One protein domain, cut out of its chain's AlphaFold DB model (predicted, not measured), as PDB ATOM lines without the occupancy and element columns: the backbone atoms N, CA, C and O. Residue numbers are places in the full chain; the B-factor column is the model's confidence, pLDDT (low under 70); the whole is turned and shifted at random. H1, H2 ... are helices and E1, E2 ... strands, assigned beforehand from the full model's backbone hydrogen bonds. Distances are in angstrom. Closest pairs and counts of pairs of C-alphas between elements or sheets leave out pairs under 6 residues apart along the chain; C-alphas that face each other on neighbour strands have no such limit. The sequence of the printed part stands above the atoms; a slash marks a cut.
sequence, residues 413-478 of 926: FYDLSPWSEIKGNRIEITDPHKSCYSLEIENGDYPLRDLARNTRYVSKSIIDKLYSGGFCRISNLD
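AT A GLANCE: This is residues 413 to 478 of the 926 residues of a protein of Halobacteriovorax marinus (strain ATCC BAA-682 / DSM 15412 / SJ) (UniProt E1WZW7). A strongly twisted sheet of four strands, E6 E5 E1 E7, has the single helix H1 over one face, and a smaller three-stranded sheet, E2 E3 E4, comes up to another side of that helix. The hairpin of E3 and E4 reaches out toward one end of the longest axis, with the turn at His 433 at its tip, while the last residues of E7 lie at the other end. The printed part has 66 residues with one named helix and seven named strands, in the order E1 E2 E3 E4 E5 E6 H1 E7; the larger sheet, E6 E5 E1 E7, is mixed, the smaller antiparallel, and the class is mixed, helices and strands. The whole is compact, with a radius of gyration of the C-alphas of 10.5 A and spans of 30 by 22 by 21 A.

IN THESE COORDINATES: In the larger sheet, E6 holds residues 455 to 458 (9.6 A), E5 443 to 449 (13.7 A), E1 413 to 416 (9.7 A) and E7 472 to 477 (14.5 A). E1 begins at C-alpha 413 (279.210, 342.094, 604.613), and E7 ends at C-alpha 477 (280.446, 338.268, 609.042). H1, residues 460 to 469, is 13.9 A long and starts at C-alpha 460 (288.802, 346.530, 598.072). In the smaller sheet, E2 holds residues 420 to 423 (9.7 A), E3 426 to 431 (15.5 A) and E4 435 to 440 (16.9 A).

HOW THE PARTS SIT: E5 and E1 are parallel neighbours at 65 degrees, with N 414 and O 447 at 2.9 A. E1 and E7 are antiparallel at 153 degrees, with N 415 and O 473 at 2.8 A. The hairpin of E5 and E6 is antiparallel at 144 degrees, with N 448 and O 456 at 2.8 A. H1 is on this sheet, two layers with the helix on one face; its height over the sheet is 8.7 A, and it lies over E5 and E1, along the strands, at 4 degrees to E5 on the local plane. The closest C-alphas of H1 and E5 are those of Lys 460 and Tyr 446, 6.7 A apart. E6, H1 and E7 form a split strand-helix-strand unit, two strands running the same way with E5 and E1 between them, and its crossover is right-handed. In H1 every O i to N i+4 pair is within hydrogen-bond range. E2, E3 and E4 form a meander, each strand the antiparallel neighbour of the one before; N 421 and O 428 are 2.9 A apart, and N 429 and O 437 2.8 A. H1 is on this sheet too, and its closest C-alpha pair with E4 is Ile 462 and Leu 439, 7.7 A. E4 and E5 are apart.

THE WHOLE: The C-alphas farthest apart, those of His 433 and Asp 478, are 30.6 A from each other. The printed part has no cut, and its seven links are tight. The mean pLDDT of the printed part is 91.3; residues 476 to 478, of which 476 and 477 belong to E7, are under 70.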
ATOM      1  N   PHE A 413     280.195 341.333 605.364       80.12
ATOM      2  CA  PHE A 413     279.210 342.094 604.613       80.12
ATOM      3  C   PHE A 413     279.349 343.576 604.933       80.12
ATOM      4  O   PHE A 413     279.420 343.980 606.100       80.12
ATOM      5  N   TYR A 414     279.316 344.381 603.879       89.75
ATOM      6  CA  TYR A 414     279.240 345.825 603.976       89.75
ATOM      7  C   TYR A 414     277.814 346.258 603.647       89.75
ATOM      8  O   TYR A 414     277.328 346.000 602.552       89.75
ATOM      9  N   ASP A 415     277.129 346.901 604.588       93.75
ATOM     10  CA  ASP A 415     275.845 347.547 604.319       93.75
ATOM     11  C   ASP A 415     276.114 348.996 603.912       93.75
ATOM     12  O   ASP A 415     276.758 349.747 604.647       93.75
ATOM     13  N   LEU A 416     275.619 349.388 602.745       97.00
ATOM     14  CA  LEU A 416     275.569 350.778 602.321       97.00
ATOM     15  C   LEU A 416     274.669 351.597 603.251       97.00
ATOM     16  O   LEU A 416     273.745 351.081 603.888       97.00
ATOM     17  N   SER A 417     274.956 352.892 603.317       96.75
ATOM     18  CA  SER A 417     274.118 353.851 604.025       96.75
ATOM     19  C   SER A 417     272.704 353.913 603.428       96.75
ATOM     20  O   SER A 417     272.545 353.639 602.238       96.75
ATOM     21  N   PRO A 418     271.673 354.297 604.206       97.19
ATOM     22  CA  PRO A 418     270.300 354.420 603.707       97.19
ATOM     23  C   PRO A 418     270.136 355.384 602.526       97.19
ATOM     24  O   PRO A 418     269.182 355.267 601.768       97.19
ATOM     25  N   TRP A 419     271.065 356.326 602.353       96.50
ATOM     26  CA  TRP A 419     271.095 357.273 601.235       96.50
ATOM     27  C   TRP A 419     272.025 356.837 600.093       96.50
ATOM     28  O   TRP A 419     272.367 357.647 599.230       96.50
ATOM     29  N   SER A 420     272.438 355.570 600.082       97.44
ATOM     30  CA  SER A 420     273.245 354.964 599.028       97.44
ATOM     31  C   SER A 420     272.535 353.755 598.428       97.44
ATOM     32  O   SER A 420     271.987 352.918 599.144       97.44
ATOM     33  N   GLU A 421     272.601 353.609 597.109       97.38
ATOM     34  CA  GLU A 421     271.937 352.526 596.382       97.38
ATOM     35  C   GLU A 421     272.808 351.959 595.261       97.38
ATOM     36  O   GLU A 421     273.672 352.639 594.700       97.38
ATOM     37  N   ILE A 422     272.569 350.694 594.914       97.75
ATOM     38  CA  ILE A 422     273.251 350.036 593.802       97.75
ATOM     39  C   ILE A 422     272.363 350.111 592.558       97.75
ATOM     40  O   ILE A 422     271.310 349.478 592.486       97.75
ATOM     41  N   LYS A 423     272.821 350.826 591.526       97.19
ATOM     42  CA  LYS A 423     272.108 350.997 590.253       97.19
ATOM     43  C   LYS A 423     272.950 350.490 589.090       97.19
ATOM     44  O   LYS A 423     273.858 351.158 588.610       97.19
ATOM     45  N   GLY A 424     272.643 349.292 588.597       95.31
ATOM     46  CA  GLY A 424     273.388 348.695 587.484       95.31
ATOM     47  C   GLY A 424     274.833 348.361 587.874       95.31
ATOM     48  O   GLY A 424     275.040 347.484 588.716       95.31
ATOM     49  N   ASN A 425     275.807 349.029 587.244       96.50
ATOM     50  CA  ASN A 425     277.242 348.887 587.522       96.50
ATOM     51  C   ASN A 425     277.808 350.029 588.389       96.50
ATOM     52  O   ASN A 425     279.022 350.174 588.455       96.50
ATOM     53  N   ARG A 426     276.968 350.855 589.014       97.69
ATOM     54  CA  ARG A 426     277.406 351.988 589.833       97.69
ATOM     55  C   ARG A 426     276.716 351.998 591.189       97.69
ATOM     56  O   ARG A 426     275.629 351.444 591.353       97.69
ATOM     57  N   ILE A 427     277.361 352.639 592.150       98.00
ATOM     58  CA  ILE A 427     276.813 352.961 593.466       98.00
ATOM     59  C   ILE A 427     276.505 354.455 593.458       98.00
ATOM     60  O   ILE A 427     277.420 355.268 593.311       98.00
ATOM     61  N   GLU A 428     275.230 354.808 593.589       97.81
ATOM     62  CA  GLU A 428     274.779 356.192 593.722       97.81
ATOM     63  C   GLU A 428     274.680 356.537 595.209       97.81
ATOM     64  O   GLU A 428     274.092 355.792 595.988       97.81
ATOM     65  N   ILE A 429     275.288 357.648 595.614       96.94
ATOM     66  CA  ILE A 429     275.333 358.127 596.998       96.94
ATOM     67  C   ILE A 429     274.706 359.514 597.001       96.94
ATOM     68  O   ILE A 429     275.228 360.410 596.346       96.94
ATOM     69  N   THR A 430     273.620 359.702 597.742       95.56
ATOM     70  CA  THR A 430     272.888 360.976 597.841       95.56
ATOM     71  C   THR A 430     273.030 361.533 599.255       95.56
ATOM     72  O   THR A 430     272.068 361.605 600.017       95.56
ATOM     73  N   ASP A 431     274.257 361.880 599.644       94.81
ATOM     74  CA  ASP A 431     274.531 362.353 601.000       94.81
ATOM     75  C   ASP A 431     273.949 363.766 601.208       94.81
ATOM     76  O   ASP A 431     274.313 364.698 600.480       94.81
ATOM     77  N   PRO A 432     273.067 363.981 602.205       93.00
ATOM     78  CA  PRO A 432     272.434 365.284 602.406       93.00
ATOM     79  C   PRO A 432     273.400 366.428 602.746       93.00
ATOM     80  O   PRO A 432     273.041 367.591 602.575       93.00
ATOM     81  N   HIS A 433     274.583 366.116 603.279       92.69
ATOM     82  CA  HIS A 433     275.614 367.076 603.672       92.69
ATOM     83  C   HIS A 433     276.700 367.217 602.604       92.69
ATOM     84  O   HIS A 433     277.232 368.309 602.411       92.69
ATOM     85  N   LYS A 434     277.026 366.119 601.916       90.69
ATOM     86  CA  LYS A 434     278.155 366.034 600.987       90.69
ATOM     87  C   LYS A 434     277.760 366.039 599.508       90.69
ATOM     88  O   LYS A 434     278.647 365.993 598.669       90.69
ATOM     89  N   SER A 435     276.478 366.181 599.174       89.62
ATOM     90  CA  SER A 435     275.964 366.132 597.796       89.62
ATOM     91  C   SER A 435     275.973 364.715 597.194       89.62
ATOM     92  O   SER A 435     276.095 363.711 597.900       89.62
ATOM     93  N   CYS A 436     275.742 364.630 595.883       93.06
ATOM     94  CA  CYS A 436     275.596 363.379 595.151       93.06
ATOM     95  C   CYS A 436     276.932 362.895 594.575       93.06
ATOM     96  O   CYS A 436     277.636 363.647 593.900       93.06
ATOM     97  N   TYR A 437     277.231 361.610 594.756       93.19
ATOM     98  CA  TYR A 437     278.390 360.937 594.175       93.19
ATOM     99  C   TYR A 437     277.967 359.672 593.435       93.19
ATOM    100  O   TYR A 437     276.986 359.022 593.787       93.19
ATOM    101  N   SER A 438     278.748 359.296 592.426       96.25
ATOM    102  CA  SER A 438     278.608 358.021 591.728       96.25
ATOM    103  C   SER A 438     279.956 357.319 591.709       96.25
ATOM    104  O   SER A 438     280.956 357.907 591.293       96.25
ATOM    105  N   LEU A 439     279.985 356.066 592.153       96.50
ATOM    106  CA  LEU A 439     281.167 355.212 592.098       96.50
ATOM    107  C   LEU A 439     280.897 354.056 591.138       96.50
ATOM    108  O   LEU A 439     279.977 353.274 591.360       96.50
ATOM    109  N   GLU A 440     281.702 353.937 590.086       97.62
ATOM    110  CA  GLU A 440     281.679 352.757 589.218       97.62
ATOM    111  C   GLU A 440     282.100 351.522 590.024       97.62
ATOM    112  O   GLU A 440     283.099 351.543 590.745       97.62
ATOM    113  N   ILE A 441     281.328 350.444 589.908       96.31
ATOM    114  CA  ILE A 441     281.613 349.168 590.550       96.31
ATOM    115  C   ILE A 441     282.768 348.515 589.806       96.31
ATOM    116  O   ILE A 441     282.638 348.029 588.683       96.31
ATOM    117  N   GLU A 442     283.905 348.467 590.480       94.88
ATOM    118  CA  GLU A 442     284.977 347.548 590.149       94.88
ATOM    119  C   GLU A 442     284.631 346.198 590.781       94.88
ATOM    120  O   GLU A 442     284.516 346.111 592.004       94.88
ATOM    121  N   ASN A 443     284.412 345.162 589.965       92.88
ATOM    122  CA  ASN A 443     284.122 343.822 590.477       92.88
ATOM    123  C   ASN A 443     285.271 343.343 591.365       92.88
ATOM    124  O   ASN A 443     286.444 343.517 591.036       92.88
ATOM    125  N   GLY A 444     284.926 342.700 592.470       88.06
ATOM    126  CA  GLY A 444     285.917 342.130 593.360       88.06
ATOM    127  C   GLY A 444     285.304 341.091 594.267       88.06
ATOM    128  O   GLY A 444     284.484 340.283 593.849       88.06
ATOM    129  N   ASP A 445     285.732 341.135 595.511       81.56
ATOM    130  CA  ASP A 445     285.660 340.028 596.450       81.56
ATOM    131  C   ASP A 445     284.851 340.371 597.708       81.56
ATOM    132  O   ASP A 445     284.581 339.510 598.543       81.56
ATOM    133  N   TYR A 446     284.462 341.641 597.849       82.50
ATOM    134  CA  TYR A 446     283.832 342.163 599.052       82.50
ATOM    135  C   TYR A 446     282.333 342.329 598.820       82.50
ATOM    136  O   TYR A 446     281.940 343.124 597.958       82.50
ATOM    137  N   PRO A 447     281.482 341.608 599.567       88.50
ATOM    138  CA  PRO A 447     280.047 341.709 599.400       88.50
ATOM    139  C   PRO A 447     279.535 343.024 599.997       88.50
ATOM    140  O   PRO A 447     279.664 343.303 601.191       88.50
ATOM    141  N   LEU A 448     278.924 343.830 599.140       92.88
ATOM    142  CA  LEU A 448     278.312 345.114 599.439       92.88
ATOM    143  C   LEU A 448     276.808 345.016 599.194       92.88
ATOM    144  O   LEU A 448     276.379 344.561 598.133       92.88
ATOM    145  N   ARG A 449     276.011 345.457 600.163       94.94
ATOM    146  CA  ARG A 449     274.557 345.348 600.148       94.94
ATOM    147  C   ARG A 449     273.904 346.706 600.342       94.94
ATOM    148  O   ARG A 449     274.277 347.435 601.256       94.94
ATOM    149  N   ASP A 450     272.919 347.033 599.517       95.88
ATOM    150  CA  ASP A 450     272.089 348.223 599.721       95.88
ATOM    151  C   ASP A 450     270.903 347.972 600.670       95.88
ATOM    152  O   ASP A 450     270.691 346.864 601.180       95.88
ATOM    153  N   LEU A 451     270.122 349.019 600.940       93.31
ATOM    154  CA  LEU A 451     268.961 348.947 601.826       93.31
ATOM    155  C   LEU A 451     267.880 347.976 601.310       93.31
ATOM    156  O   LEU A 451     267.261 347.267 602.104       93.31
ATOM    157  N   ALA A 452     267.728 347.868 599.985       93.75
ATOM    158  CA  ALA A 452     266.834 346.921 599.314       93.75
ATOM    159  C   ALA A 452     267.369 345.476 599.307       93.75
ATOM    160  O   ALA A 452     266.739 344.580 598.744       93.75
ATOM    161  N   ARG A 453     268.507 345.231 599.970       92.94
ATOM    162  CA  ARG A 453     269.198 343.942 600.056       92.94
ATOM    163  C   ARG A 453     269.746 343.443 598.716       92.94
ATOM    164  O   ARG A 453     270.062 342.259 598.607       92.94
ATOM    165  N   ASN A 454     269.930 344.318 597.727       93.12
ATOM    166  CA  ASN A 454     270.683 343.967 596.529       93.12
ATOM    167  C   ASN A 454     272.155 343.815 596.910       93.12
ATOM    168  O   ASN A 454     272.748 344.737 597.467       93.12
ATOM    169  N   THR A 455     272.750 342.668 596.591       91.94
ATOM    170  CA  THR A 455     274.163 342.391 596.879       91.94
ATOM    171  C   THR A 455     274.997 342.474 595.603       91.94
ATOM    172  O   THR A 455     274.643 341.898 594.570       91.94
ATOM    173  N   ARG A 456     276.144 343.149 595.677       93.88
ATOM    174  CA  ARG A 456     277.205 343.138 594.662       93.88
ATOM    175  C   ARG A 456     278.545 342.840 595.306       93.88
ATOM    176  O   ARG A 456     278.777 343.215 596.445       93.88
ATOM    177  N   TYR A 457     279.433 342.214 594.549       89.75
ATOM    178  CA  TYR A 457     280.811 342.012 594.971       89.75
ATOM    179  C   TYR A 457     281.688 343.085 594.343       89.75
ATOM    180  O   TYR A 457     281.720 343.227 593.119       89.75
ATOM    181  N   VAL A 458     282.365 343.859 595.184       93.31
ATOM    182  CA  VAL A 458     283.149 345.022 594.762       93.31
ATOM    183  C   VAL A 458     284.614 344.865 595.163       93.31
ATOM    184  O   VAL A 458     284.960 344.039 596.009       93.31
ATOM    185  N   SER A 459     285.498 345.634 594.536       92.06
ATOM    186  CA  SER A 459     286.923 345.650 594.857       92.06
ATOM    187  C   SER A 459     287.182 346.257 596.236       92.06
ATOM    188  O   SER A 459     286.398 347.061 596.753       92.06
ATOM    189  N   LYS A 460     288.342 345.928 596.814       87.81
ATOM    190  CA  LYS A 460     288.802 346.530 598.072       87.81
ATOM    191  C   LYS A 460     288.841 348.057 597.998       87.81
ATOM    192  O   LYS A 460     288.421 348.731 598.926       87.81
ATOM    193  N   SER A 461     289.289 348.597 596.864       92.25
ATOM    194  CA  SER A 461     289.379 350.040 596.614       92.25
ATOM    195  C   SER A 461     288.020 350.738 596.744       92.25
ATOM    196  O   SER A 461     287.931 351.834 597.301       92.25
ATOM    197  N   ILE A 462     286.941 350.097 596.275       94.62
ATOM    198  CA  ILE A 462     285.578 350.620 596.432       94.62
ATOM    199  C   ILE A 462     285.146 350.583 597.900       94.62
ATOM    200  O   ILE A 462     284.633 351.588 598.393       94.62
ATOM    201  N   ILE A 463     285.399 349.481 598.616       92.56
ATOM    202  CA  ILE A 463     285.110 349.399 600.056       92.56
ATOM    203  C   ILE A 463     285.877 350.465 600.838       92.56
ATOM    204  O   ILE A 463     285.266 351.176 601.628       92.56
ATOM    205  N   ASP A 464     287.175 350.631 600.589       90.25
ATOM    206  CA  ASP A 464     288.014 351.612 601.281       90.25
ATOM    207  C   ASP A 464     287.464 353.034 601.100       90.25
ATOM    208  O   ASP A 464     287.370 353.798 602.064       90.25
ATOM    209  N   LYS A 465     287.030 353.388 599.883       92.88
ATOM    210  CA  LYS A 465     286.406 354.690 599.588       92.88
ATOM    211  C   LYS A 465     285.062 354.873 600.289       92.88
ATOM    212  O   LYS A 465     284.824 355.929 600.870       92.88
ATOM    213  N   LEU A 466     284.186 353.869 600.235       94.56
ATOM    214  CA  LEU A 466     282.872 353.930 600.880       94.56
ATOM    215  C   LEU A 466     283.000 354.016 602.402       94.56
ATOM    216  O   LEU A 466     282.354 354.853 603.027       94.56
ATOM    217  N   TYR A 467     283.858 353.182 602.984       91.81
ATOM    218  CA  TYR A 467     284.052 353.087 604.423       91.81
ATOM    219  C   TYR A 467     284.708 354.354 604.976       91.81
ATOM    220  O   TYR A 467     284.191 354.956 605.913       91.81
ATOM    221  N   SER A 468     285.793 354.826 604.346       90.69
ATOM    222  CA  SER A 468     286.436 356.089 604.737       90.69
ATOM    223  C   SER A 468     285.532 357.306 604.527       90.69
ATOM    224  O   SER A 468     285.661 358.281 605.258       90.69
ATOM    225  N   GLY A 469     284.598 357.260 603.572       92.88
ATOM    226  CA  GLY A 469     283.593 358.304 603.364       92.88
ATOM    227  C   GLY A 469     282.434 358.294 604.369       92.88
ATOM    228  O   GLY A 469     281.691 359.276 604.430       92.88
ATOM    229  N   GLY A 470     282.291 357.227 605.167       93.00
ATOM    230  CA  GLY A 470     281.141 357.007 606.049       93.00
ATOM    231  C   GLY A 470     279.873 356.549 605.314       93.00
ATOM    232  O   GLY A 470     278.775 356.715 605.831       93.00
ATOM    233  N   PHE A 471     280.010 355.998 604.105       96.06
ATOM    234  CA  PHE A 471     278.900 355.593 603.231       96.06
ATOM    235  C   PHE A 471     278.574 354.100 603.287       96.06
ATOM    236  O   PHE A 471     277.591 353.663 602.690       96.06
ATOM    237  N   CYS A 472     279.395 353.299 603.960       94.81
ATOM    238  CA  CYS A 472     279.083 351.910 604.255       94.81
ATOM    239  C   CYS A 472     279.570 351.535 605.649       94.81
ATOM    240  O   CYS A 472     280.425 352.204 606.231       94.81
ATOM    241  N   ARG A 473     279.034 350.432 606.160       90.25
ATOM    242  CA  ARG A 473     279.396 349.869 607.452       90.25
ATOM    243  C   ARG A 473     279.572 348.375 607.393       90.25
ATOM    244  O   ARG A 473     278.951 347.706 606.578       90.25
ATOM    245  N   ILE A 474     280.326 347.846 608.343       84.31
ATOM    246  CA  ILE A 474     280.412 346.407 608.572       84.31
ATOM    247  C   ILE A 474     279.106 345.956 609.237       84.31
ATOM    248  O   ILE A 474     278.764 346.444 610.316       84.31
ATOM    249  N   SER A 475     278.355 345.059 608.597       78.31
ATOM    250  CA  SER A 475     277.050 344.626 609.104       78.31
ATOM    251  C   SER A 475     277.126 343.331 609.901       78.31
ATOM    252  O   SER A 475     276.768 343.341 611.076       78.31
ATOM    253  N   ASN A 476     277.621 342.258 609.281       66.00
ATOM    254  CA  ASN A 476     277.850 340.934 609.858       66.00
ATOM    255  C   ASN A 476     279.038 340.262 609.149       66.00
ATOM    256  O   ASN A 476     279.398 340.652 608.036       66.00
ATOM    257  N   LEU A 477     279.606 339.222 609.768       54.66
ATOM    258  CA  LEU A 477     280.446 338.268 609.042       54.66
ATOM    259  C   LEU A 477     279.612 337.657 607.915       54.66
ATOM    260  O   LEU A 477     278.462 337.259 608.133       54.66
ATOM    261  N   ASP A 478     280.181 337.616 606.719       48.91
ATOM    262  CA  ASP A 478     279.627 336.818 605.644       48.91
ATOM    263  C   ASP A 478     279.830 335.342 605.985       48.91
ATOM    264  O   ASP A 478     280.915 334.786 605.827       48.91
TER     265      ASP A 478